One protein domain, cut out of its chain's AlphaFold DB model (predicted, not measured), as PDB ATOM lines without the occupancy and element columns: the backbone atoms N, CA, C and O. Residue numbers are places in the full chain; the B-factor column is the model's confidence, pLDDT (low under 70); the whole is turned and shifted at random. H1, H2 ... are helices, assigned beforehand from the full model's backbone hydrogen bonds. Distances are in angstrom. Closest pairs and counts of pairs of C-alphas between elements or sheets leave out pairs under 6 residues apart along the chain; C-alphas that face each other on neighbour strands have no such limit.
ATOM      1  N   GLY A  94      -2.696  22.579  50.098       86.12
ATOM      2  CA  GLY A  94      -1.599  23.500  50.399       86.12
ATOM      3  C   GLY A  94      -0.577  22.962  51.412       86.12
ATOM      4  O   GLY A  94       0.590  23.350  51.358       86.12
ATOM      5  N   GLN A  95      -0.982  22.069  52.323       88.06
ATOM      6  CA  GLN A  95      -0.069  21.424  53.275       88.06
ATOM      7  C   GLN A  95       0.703  20.287  52.605       88.06
ATOM      8  O   GLN A  95       1.919  20.199  52.762       88.06
ATOM      9  N   VAL A  96       0.013  19.466  51.809       91.31
ATOM     10  CA  VAL A  96       0.613  18.357  51.060       91.31
ATOM     11  C   VAL A  96       1.691  18.865  50.110       91.31
ATOM     12  O   VAL A  96       2.794  18.334  50.109       91.31
ATOM     13  N   MET A  97       1.437  19.942  49.366       91.62
ATOM     14  CA  MET A  97       2.396  20.468  48.384       91.62
ATOM     15  C   MET A  97       3.718  20.967  48.995       91.62
ATOM     16  O   MET A  97       4.703  21.125  48.271       91.62
ATOM     17  N   ARG A  98       3.782  21.176  50.318       92.31
ATOM     18  CA  ARG A  98       5.020  21.534  51.038       92.31
ATOM     19  C   ARG A  98       5.913  20.331  51.338       92.31
ATOM     20  O   ARG A  98       7.067  20.517  51.710       92.31
ATOM     21  N   LEU A  99       5.386  19.118  51.200       89.19
ATOM     22  CA  LEU A  99       6.114  17.888  51.473       89.19
ATOM     23  C   LEU A  99       7.017  17.499  50.283       89.19
ATOM     24  O   LEU A  99       6.739  17.885  49.141       89.19
ATOM     25  N   PRO A 100       8.084  16.713  50.507       91.50
ATOM     26  CA  PRO A 100       8.818  16.032  49.438       91.50
ATOM     27  C   PRO A 100       7.908  15.117  48.606       91.50
ATOM     28  O   PRO A 100       6.943  14.574  49.135       91.50
ATOM     29  N   LEU A 101       8.224  14.903  47.323       88.00
ATOM     30  CA  LEU A 101       7.358  14.182  46.368       88.00
ATOM     31  C   LEU A 101       6.838  12.836  46.899       88.00
ATOM     32  O   LEU A 101       5.650  12.541  46.813       88.00
ATOM     33  N   GLU A 102       7.717  12.039  47.499       87.00
ATOM     34  CA  GLU A 102       7.338  10.749  48.070       87.00
ATOM     35  C   GLU A 102       6.365  10.877  49.247       87.00
ATOM     36  O   GLU A 102       5.404  10.118  49.359       87.00
ATOM     37  N   GLU A 103       6.569  11.875  50.100       87.75
ATOM     38  CA  GLU A 103       5.672  12.167  51.214       87.75
ATOM     39  C   GLU A 103       4.317  12.678  50.738       87.75
ATOM     40  O   GLU A 103       3.301  12.356  51.357       87.75
ATOM     41  N   ARG A 104       4.280  13.411  49.617       90.12
ATOM     42  CA  ARG A 104       3.018  13.806  48.979       90.12
ATOM     43  C   ARG A 104       2.214  12.586  48.580       90.12
ATOM     44  O   ARG A 104       1.032  12.534  48.894       90.12
ATOM     45  N   ALA A 105       2.849  11.597  47.952       90.12
ATOM     46  CA  ALA A 105       2.176  10.376  47.518       90.12
ATOM     47  C   ALA A 105       1.472   9.680  48.698       90.12
ATOM     48  O   ALA A 105       0.285   9.359  48.649       90.12
ATOM     49  N   TRP A 106       2.182   9.521  49.813       89.06
ATOM     50  CA  TRP A 106       1.612   8.919  51.015       89.06
ATOM     51  C   TRP A 106       0.535   9.784  51.671       89.06
ATOM     52  O   TRP A 106      -0.473   9.252  52.135       89.06
ATOM     53  N   ALA A 107       0.720  11.105  51.706       90.19
ATOM     54  CA  ALA A 107      -0.260  12.024  52.274       90.19
ATOM     55  C   ALA A 107      -1.559  12.047  51.454       90.19
ATOM     56  O   ALA A 107      -2.636  11.937  52.030       90.19
ATOM     57  N   ILE A 108      -1.469  12.103  50.123       91.31
ATOM     58  CA  ILE A 108      -2.628  12.084  49.220       91.31
ATOM     59  C   ILE A 108      -3.378  10.754  49.339       91.31
ATOM     60  O   ILE A 108      -4.600  10.753  49.492       91.31
ATOM     61  N   ALA A 109      -2.660   9.624  49.336       90.06
ATOM     62  CA  ALA A 109      -3.270   8.307  49.510       90.06
ATOM     63  C   ALA A 109      -3.958   8.169  50.878       90.06
ATOM     64  O   ALA A 109      -5.050   7.611  50.960       90.06
ATOM     65  N   ARG A 110      -3.370   8.720  51.948       88.44
ATOM     66  CA  ARG A 110      -3.999   8.751  53.277       88.44
ATOM     67  C   ARG A 110      -5.283   9.576  53.274       88.44
ATOM     68  O   ARG A 110      -6.304   9.075  53.728       88.44
ATOM     69  N   THR A 111      -5.247  10.788  52.724       90.25
ATOM     70  CA  THR A 111      -6.435  11.648  52.602       90.25
ATOM     71  C   THR A 111      -7.552  10.948  51.824       90.25
ATOM     72  O   THR A 111      -8.725  11.072  52.169       90.25
ATOM     73  N   ALA A 112      -7.207  10.191  50.777       91.19
ATOM     74  CA  ALA A 112      -8.174   9.394  50.030       91.19
ATOM     75  C   ALA A 112      -8.725   8.221  50.862       91.19
ATOM     76  O   ALA A 112      -9.932   8.023  50.881       91.19
ATOM     77  N   ALA A 113      -7.883   7.486  51.592       89.00
ATOM     78  CA  ALA A 113      -8.319   6.369  52.436       89.00
ATOM     79  C   ALA A 113      -9.267   6.816  53.565       89.00
ATOM     80  O   ALA A 113     -10.306   6.197  53.793       89.00
ATOM     81  N   GLU A 114      -8.942   7.929  54.231       88.38
ATOM     82  CA  GLU A 114      -9.746   8.508  55.315       88.38
ATOM     83  C   GLU A 114     -11.152   8.902  54.845       88.38
ATOM     84  O   GLU A 114     -12.120   8.697  55.578       88.38
ATOM     85  N   LYS A 115     -11.289   9.387  53.603       88.25
ATOM     86  CA  LYS A 115     -12.589   9.720  52.997       88.25
ATOM     87  C   LYS A 115     -13.552   8.526  52.963       88.25
ATOM     88  O   LYS A 115     -14.752   8.733  53.114       88.25
ATOM     89  N   TYR A 116     -13.040   7.308  52.787       87.75
ATOM     90  CA  TYR A 116     -13.833   6.071  52.731       87.75
ATOM     91  C   TYR A 116     -13.757   5.263  54.038       87.75
ATOM     92  O   TYR A 116     -14.056   4.073  54.062       87.75
ATOM     93  N   GLY A 117     -13.318   5.883  55.143       83.31
ATOM     94  CA  GLY A 117     -13.243   5.228  56.453       83.31
ATOM     95  C   GLY A 117     -12.179   4.127  56.562       83.31
ATOM     96  O   GLY A 117     -12.164   3.380  57.542       83.31
ATOM     97  N   ILE A 118     -11.267   4.023  55.591       82.50
ATOM     98  CA  ILE A 118     -10.213   3.007  55.571       82.50
ATOM     99  C   ILE A 118      -9.036   3.513  56.406       82.50
ATOM    100  O   ILE A 118      -8.165   4.251  55.945       82.50
ATOM    101  N   THR A 119      -9.009   3.106  57.674       72.25
ATOM    102  CA  THR A 119      -7.918   3.420  58.603       72.25
ATOM    103  C   THR A 119      -6.842   2.329  58.559       72.25
ATOM    104  O   THR A 119      -7.132   1.149  58.386       72.25
ATOM    105  N   GLY A 120      -5.564   2.710  58.663       66.88
ATOM    106  CA  GLY A 120      -4.451   1.747  58.684       66.88
ATOM    107  C   GLY A 120      -3.911   1.301  57.318       66.88
ATOM    108  O   GLY A 120      -3.063   0.415  57.278       66.88
ATOM    109  N   PHE A 121      -4.303   1.934  56.203       69.12
ATOM    110  CA  PHE A 121      -3.756   1.644  54.862       69.12
ATOM    111  C   PHE A 121      -2.216   1.574  54.826       69.12
ATOM    112  O   PHE A 121      -1.647   0.682  54.194       69.12
ATOM    113  N   MET A 122      -1.531   2.467  55.553       62.94
ATOM    114  CA  MET A 122      -0.064   2.468  55.625       62.94
ATOM    115  C   MET A 122       0.509   1.223  56.319       62.94
ATOM    116  O   MET A 122       1.611   0.803  55.984       62.94
ATOM    117  N   SER A 123      -0.230   0.620  57.254       59.88
ATOM    118  CA  SER A 123       0.174  -0.594  57.974       59.88
ATOM    119  C   SER A 123       0.047  -1.853  57.113       59.88
ATOM    120  O   SER A 123       0.829  -2.781  57.285       59.88
ATOM    121  N   PHE A 124      -0.896  -1.880  56.165       57.50
ATOM    122  CA  PHE A 124      -1.090  -3.005  55.240       57.50
ATOM    123  C   PHE A 124      -0.211  -2.925  53.987       57.50
ATOM    124  O   PHE A 124       0.080  -3.944  53.370       57.50
ATOM    125  N   SER A 125       0.229  -1.722  53.623       58.31
ATOM    126  CA  SER A 125       0.868  -1.442  52.332       58.31
ATOM    127  C   SER A 125       2.396  -1.316  52.399       58.31
ATOM    128  O   SER A 125       3.002  -0.725  51.511       58.31
ATOM    129  N   GLY A 126       3.019  -1.833  53.465       54.31
ATOM    130  CA  GLY A 126       4.478  -1.845  53.645       54.31
ATOM    131  C   GLY A 126       5.079  -0.600  54.316       54.31
ATOM    132  O   GLY A 126       6.262  -0.584  54.643       54.31
ATOM    133  N   GLY A 127       4.279   0.422  54.617       58.78
ATOM    134  CA  GLY A 127       4.777   1.662  55.207       58.78
ATOM    135  C   GLY A 127       5.717   2.443  54.281       58.78
ATOM    136  O   GLY A 127       5.987   2.072  53.142       58.78
ATOM    137  N   ARG A 128       6.212   3.574  54.788       60.22
ATOM    138  CA  ARG A 128       7.041   4.524  54.032       60.22
ATOM    139  C   ARG A 128       8.417   3.960  53.643       60.22
ATOM    140  O   ARG A 128       8.968   4.380  52.636       60.22
ATOM    141  N   ASP A 129       8.917   2.992  54.411       62.84
ATOM    142  CA  ASP A 129      10.252   2.399  54.257       62.84
ATOM    143  C   ASP A 129      10.233   1.029  53.551       62.84
ATOM    144  O   ASP A 129      11.244   0.319  53.530       62.84
ATOM    145  N   ALA A 130       9.092   0.615  52.984       64.44
ATOM    146  CA  ALA A 130       9.037  -0.623  52.219       64.44
ATOM    147  C   ALA A 130       9.921  -0.552  50.969       64.44
ATOM    148  O   ALA A 130       9.903   0.422  50.216       64.44
ATOM    149  N   LYS A 131      10.643  -1.652  50.711       64.75
ATOM    150  CA  LYS A 131      11.402  -1.847  49.466       64.75
ATOM    151  C   LYS A 131      10.502  -1.831  48.228       64.75
ATOM    152  O   LYS A 131      10.956  -1.430  47.164       64.75
ATOM    153  N   GLU A 132       9.250  -2.255  48.377       69.12
ATOM    154  CA  GLU A 132       8.249  -2.274  47.315       69.12
ATOM    155  C   GLU A 132       7.069  -1.394  47.712       69.12
ATOM    156  O   GLU A 132       6.435  -1.601  48.748       69.12
ATOM    157  N   LYS A 133       6.791  -0.389  46.884       74.44
ATOM    158  CA  LYS A 133       5.660   0.518  47.075       74.44
ATOM    159  C   LYS A 133       4.421  -0.056  46.388       74.44
ATOM    160  O   LYS A 133       4.555  -0.703  45.348       74.44
ATOM    161  N   PRO A 134       3.212   0.219  46.906       80.50
ATOM    162  CA  PRO A 134       1.975  -0.093  46.202       80.50
ATOM    163  C   PRO A 134       1.994   0.454  44.776       80.50
ATOM    164  O   PRO A 134       2.429   1.587  44.561       80.50
ATOM    165  N   GLU A 135       1.475  -0.321  43.825       84.75
ATOM    166  CA  GLU A 135       1.461   0.025  42.397       84.75
ATOM    167  C   GLU A 135       0.923   1.440  42.152       84.75
ATOM    168  O   GLU A 135       1.538   2.235  41.447       84.75
ATOM    169  N   LEU A 136      -0.174   1.793  42.825       84.75
ATOM    170  CA  LEU A 136      -0.785   3.116  42.755       84.75
ATOM    171  C   LEU A 136       0.215   4.240  43.104       84.75
ATOM    172  O   LEU A 136       0.323   5.222  42.374       84.75
ATOM    173  N   ILE A 137       0.990   4.074  44.182       87.00
ATOM    174  CA  ILE A 137       2.019   5.037  44.606       87.00
ATOM    175  C   ILE A 137       3.174   5.059  43.605       87.00
ATOM    176  O   ILE A 137       3.660   6.133  43.255       87.00
ATOM    177  N   GLN A 138       3.603   3.894  43.117       87.56
ATOM    178  CA  GLN A 138       4.704   3.802  42.163       87.56
ATOM    179  C   GLN A 138       4.390   4.539  40.853       87.56
ATOM    180  O   GLN A 138       5.237   5.276  40.355       87.56
ATOM    181  N   ARG A 139       3.162   4.412  40.336       88.00
ATOM    182  CA  ARG A 139       2.703   5.112  39.125       88.00
ATOM    183  C   ARG A 139       2.755   6.634  39.277       88.00
ATOM    184  O   ARG A 139       3.220   7.332  38.378       88.00
ATOM    185  N   PHE A 140       2.369   7.160  40.441       90.44
ATOM    186  CA  PHE A 140       2.525   8.587  40.742       90.44
ATOM    187  C   PHE A 140       3.995   9.016  40.814       90.44
ATOM    188  O   PHE A 140       4.364  10.026  40.220       90.44
ATOM    189  N   LEU A 141       4.859   8.237  41.475       88.06
ATOM    190  CA  LEU A 141       6.296   8.542  41.548       88.06
ATOM    191  C   LEU A 141       6.993   8.486  40.183       88.06
ATOM    192  O   LEU A 141       7.966   9.206  39.968       88.06
ATOM    193  N   ASN A 142       6.475   7.677  39.258       91.00
ATOM    194  CA  ASN A 142       6.927   7.617  37.870       91.00
ATOM    195  C   ASN A 142       6.406   8.791  37.012       91.00
ATOM    196  O   ASN A 142       6.792   8.912  35.852       91.00
ATOM    197  N   GLY A 143       5.543   9.653  37.563       88.44
ATOM    198  CA  GLY A 143       4.989  10.817  36.871       88.44
ATOM    199  C   GLY A 143       3.802  10.512  35.954       88.44
ATOM    200  O   GLY A 143       3.467  11.345  35.116       88.44
ATOM    201  N   GLU A 144       3.145   9.356  36.098       91.56
ATOM    202  CA  GLU A 144       1.943   9.022  35.310       91.56
ATOM    203  C   GLU A 144       0.738   9.907  35.670       91.56
ATOM    204  O   GLU A 144      -0.190  10.055  34.875       91.56
ATOM    205  N   PHE A 145       0.761  10.517  36.859       88.44
ATOM    206  CA  PHE A 145      -0.292  11.387  37.369       88.44
ATOM    207  C   PHE A 145       0.291  12.661  37.981       88.44
ATOM    208  O   PHE A 145       1.352  12.635  38.602       88.44
ATOM    209  N   ASN A 146      -0.453  13.761  37.881       90.25
ATOM    210  CA  ASN A 146      -0.279  14.903  38.780       90.25
ATOM    211  C   ASN A 146      -0.987  14.632  40.124       90.25
ATOM    212  O   ASN A 146      -1.712  13.646  40.262       90.25
ATOM    213  N   GLU A 147      -0.800  15.492  41.126       91.12
ATOM    214  CA  GLU A 147      -1.337  15.273  42.475       91.12
ATOM    215  C   GLU A 147      -2.871  15.138  42.500       91.12
ATOM    216  O   GLU A 147      -3.408  14.300  43.225       91.12
ATOM    217  N   GLU A 148      -3.589  15.921  41.688       90.88
ATOM    218  CA  GLU A 148      -5.050  15.829  41.574       90.88
ATOM    219  C   GLU A 148      -5.497  14.511  40.925       90.88
ATOM    220  O   GLU A 148      -6.410  13.848  41.420       90.88
ATOM    221  N   GLY A 149      -4.862  14.121  39.819       89.38
ATOM    222  CA  GLY A 149      -5.138  12.863  39.127       89.38
ATOM    223  C   GLY A 149      -4.862  11.667  40.029       89.38
ATOM    224  O   GLY A 149      -5.686  10.764  40.135       89.38
ATOM    225  N   PHE A 150      -3.761  11.721  40.775       93.31
ATOM    226  CA  PHE A 150      -3.416  10.701  41.750       93.31
ATOM    227  C   PHE A 150      -4.442  10.601  42.884       93.31
ATOM    228  O   PHE A 150      -4.838   9.498  43.252       93.31
ATOM    229  N   TYR A 151      -4.935  11.730  43.405       92.50
ATOM    230  CA  TYR A 151      -5.998  11.722  44.413       92.50
ATOM    231  C   TYR A 151      -7.292  11.074  43.904       92.50
ATOM    232  O   TYR A 151      -7.928  10.312  44.634       92.50
ATOM    233  N   LYS A 152      -7.680  11.350  42.652       91.38
ATOM    234  CA  LYS A 152      -8.871  10.753  42.025       91.38
ATOM    235  C   LYS A 152      -8.728   9.240  41.880       91.38
ATOM    236  O   LYS A 152      -9.629   8.513  42.288       91.38
ATOM    237  N   GLU A 153      -7.588   8.770  41.382       91.56
ATOM    238  CA  GLU A 153      -7.296   7.335  41.268       91.56
ATOM    239  C   GLU A 153      -7.259   6.646  42.637       91.56
ATOM    240  O   GLU A 153      -7.832   5.572  42.817       91.56
ATOM    241  N   ALA A 154      -6.664   7.291  43.644       90.19
ATOM    242  CA  ALA A 154      -6.677   6.778  45.009       90.19
ATOM    243  C   ALA A 154      -8.097   6.680  45.575       90.19
ATOM    244  O   ALA A 154      -8.428   5.690  46.222       90.19
ATOM    245  N   CYS A 155      -8.959   7.662  45.300       91.00
ATOM    246  CA  CYS A 155     -10.360   7.603  45.704       91.00
ATOM    247  C   CYS A 155     -11.087   6.402  45.082       91.00
ATOM    248  O   CYS A 155     -11.751   5.675  45.811       91.00
ATOM    249  N   LEU A 156     -10.914   6.152  43.778       90.75
ATOM    250  CA  LEU A 156     -11.512   4.991  43.102       90.75
ATOM    251  C   LEU A 156     -11.017   3.665  43.692       90.75
ATOM    252  O   LEU A 156     -11.799   2.738  43.908       90.75
ATOM    253  N   PHE A 157      -9.720   3.582  43.988       89.44
ATOM    254  CA  PHE A 157      -9.129   2.408  44.621       89.44
ATOM    255  C   PHE A 157      -9.747   2.123  46.000       89.44
ATOM    256  O   PHE A 157     -10.122   0.985  46.292       89.44
ATOM    257  N   PHE A 158      -9.874   3.149  46.846       89.06
ATOM    258  CA  PHE A 158     -10.410   2.997  48.199       89.06
ATOM    259  C   PHE A 158     -11.923   2.795  48.232       89.06
ATOM    260  O   PHE A 158     -12.396   2.022  49.057       89.06
ATOM    261  N   GLU A 159     -12.666   3.385  47.302       90.62
ATOM    262  CA  GLU A 159     -14.091   3.107  47.110       90.62
ATOM    263  C   GLU A 159     -14.328   1.627  46.789       90.62
ATOM    264  O   GLU A 159     -15.106   0.947  47.457       90.62
ATOM    265  N   ALA A 160     -13.579   1.075  45.827       87.31
ATOM    266  CA  ALA A 160     -13.670  -0.343  45.486       87.31
ATOM    267  C   ALA A 160     -13.279  -1.256  46.664       87.31
ATOM    268  O   ALA A 160     -13.837  -2.344  46.830       87.31
ATOM    269  N   MET A 161     -12.317  -0.831  47.485       85.69
ATOM    270  CA  MET A 161     -11.925  -1.554  48.693       85.69
ATOM    271  C   MET A 161     -13.025  -1.520  49.760       85.69
ATOM    272  O   MET A 161     -13.335  -2.566  50.329       85.69
ATOM    273  N   GLU A 162     -13.638  -0.362  50.004       88.19
ATOM    274  CA  GLU A 162     -14.741  -0.203  50.955       88.19
ATOM    275  C   GLU A 162     -15.925  -1.104  50.575       88.19
ATOM    276  O   GLU A 162     -16.431  -1.854  51.411       88.19
ATOM    277  N   GLU A 163     -16.313  -1.112  49.299       88.19
ATOM    278  CA  GLU A 163     -17.409  -1.946  48.799       88.19
ATOM    279  C   GLU A 163     -17.117  -3.445  48.947       88.19
ATOM    280  O   GLU A 163     -17.987  -4.225  49.348       88.19
ATOM    281  N   ARG A 164     -15.870  -3.870  48.711       85.75
ATOM    282  CA  ARG A 164     -15.449  -5.256  48.971       85.75
ATOM    283  C   ARG A 164     -15.538  -5.612  50.451       85.75
ATOM    284  O   ARG A 164     -16.037  -6.688  50.776       85.75
ATOM    285  N   ILE A 165     -15.078  -4.723  51.329       84.75
ATOM    286  CA  ILE A 165     -15.141  -4.914  52.780       84.75
ATOM    287  C   ILE A 165     -16.604  -5.051  53.224       84.75
ATOM    288  O   ILE A 165     -16.947  -6.026  53.894       84.75
ATOM    289  N   LYS A 166     -17.492  -4.145  52.792       86.38
ATOM    290  CA  LYS A 166     -18.937  -4.217  53.077       86.38
ATOM    291  C   LYS A 166     -19.551  -5.531  52.590       86.38
ATOM    292  O   LYS A 166     -20.285  -6.179  53.335       86.38
ATOM    293  N   ALA A 167     -19.220  -5.963  51.373       86.50
ATOM    294  CA  ALA A 167     -19.710  -7.224  50.823       86.50
ATOM    295  C   ALA A 167     -19.221  -8.450  51.617       86.50
ATOM    296  O   ALA A 167     -19.960  -9.425  51.767       86.50
ATOM    297  N   GLU A 168     -17.992  -8.429  52.137       83.75
ATOM    298  CA  GLU A 168     -17.477  -9.491  53.007       83.75
ATOM    299  C   GLU A 168     -18.168  -9.517  54.374       83.75
ATOM    300  O   GLU A 168     -18.501 -10.604  54.854       83.75
ATOM    301  N   PHE A 169     -18.434  -8.356  54.978       80.62
ATOM    302  CA  PHE A 169     -19.205  -8.273  56.222       80.62
ATOM    303  C   PHE A 169     -20.635  -8.794  56.041       80.62
ATOM    304  O   PHE A 169     -21.066  -9.648  56.817       80.62
ATOM    305  N   ALA A 170     -21.306  -8.411  54.951       80.06
ATOM    306  CA  ALA A 170     -22.645  -8.898  54.621       80.06
ATOM    307  C   ALA A 170     -22.691 -10.429  54.446       80.06
ATOM    308  O   ALA A 170     -23.623 -11.088  54.905       80.06
ATOM    309  N   LYS A 171     -21.657 -11.033  53.837       79.00
ATOM    310  CA  LYS A 171     -21.534 -12.501  53.722       79.00
ATOM    311  C   LYS A 171     -21.317 -13.199  55.065       79.00
ATOM    312  O   LYS A 171     -21.644 -14.376  55.191       79.00
ATOM    313  N   ARG A 172     -20.732 -12.506  56.046       75.81
ATOM    314  CA  ARG A 172     -20.439 -13.032  57.389       75.81
ATOM    315  C   ARG A 172     -21.569 -12.789  58.397       75.81
ATOM    316  O   ARG A 172     -21.441 -13.243  59.529       75.81
ATOM    317  N   GLY A 173     -22.668 -12.152  57.983       59.12
ATOM    318  CA  GLY A 173     -23.867 -11.965  58.807       59.12
ATOM    319  C   GLY A 173     -23.746 -10.870  59.869       59.12
ATOM    320  O   GLY A 173     -24.423 -10.964  60.892       59.12
TER     321      GLY A 173
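Overview. This is residues 94 to 173 of the 174 residues of the protein "Lambda repressor-like dna-binding domain" of Desulfoluna butyratoxydans (UniProt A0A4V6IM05). A short helix, H3, folds back along the beginning of the much longer H4 as an uneven helical hairpin, and H1 packs on both at a slant. Residues 166 to 173, of which 166 to 171 belong to H4, stick out of this small body as an arm, while the little helix H2 lies in the loop stretch from H1 to H3. The printed part has 80 residues with four named helices, H1 to H4 in order, and no named strand; the class is all helix. It is compact, with a radius of gyration of the C-alphas of 13.4 A, and elongated, spanning 44 by 25 by 22 A.

Along the chain. H1 is residues 101 to 115, 21.5 A long, beginning at C-alpha 101 (7.358, 14.182, 46.368). H2 is residues 121 to 124 and H3 residues 135 to 141. H4, residues 147 to 171, is 36.1 A long and ends at C-alpha 171 (-21.534, -12.501, 53.722).

Arrangement. H1 is the hub, touching three helices. It touches H4, through residues 147 to 158 of H4 alone, at a steep tilt of 40 degrees, the same way; the closest C-alphas, of Ala 112 and Cys 155, are 5.2 A apart. H1 touches H3 at a steep tilt of 45 degrees, opposite ways, closest at the C-alphas of Ala 105 and Ile 137, 6.1 A. H1 and H2 only just touch, with 3 pairs of C-alphas within 8 A, the closest those of Ala 113 and Phe 121, 7.0 A. H3 and H4 form a helical hairpin with a shallow tilt of 13 degrees; their closest C-alphas, of Phe 140 and Phe 150, are 6.4 A apart. H2 is apart from H3 and H4. Every O i to N i+4 pair is within hydrogen-bond range in H1, H3 and H4; H2 is too short for one.

Size, cuts and confidence. The C-alphas farthest apart, of Arg 98 and Gly 173, are 44.9 A apart. The printed part has no cut, and no link is long. The pLDDT is under 70 at residues 120 to 132 and 173.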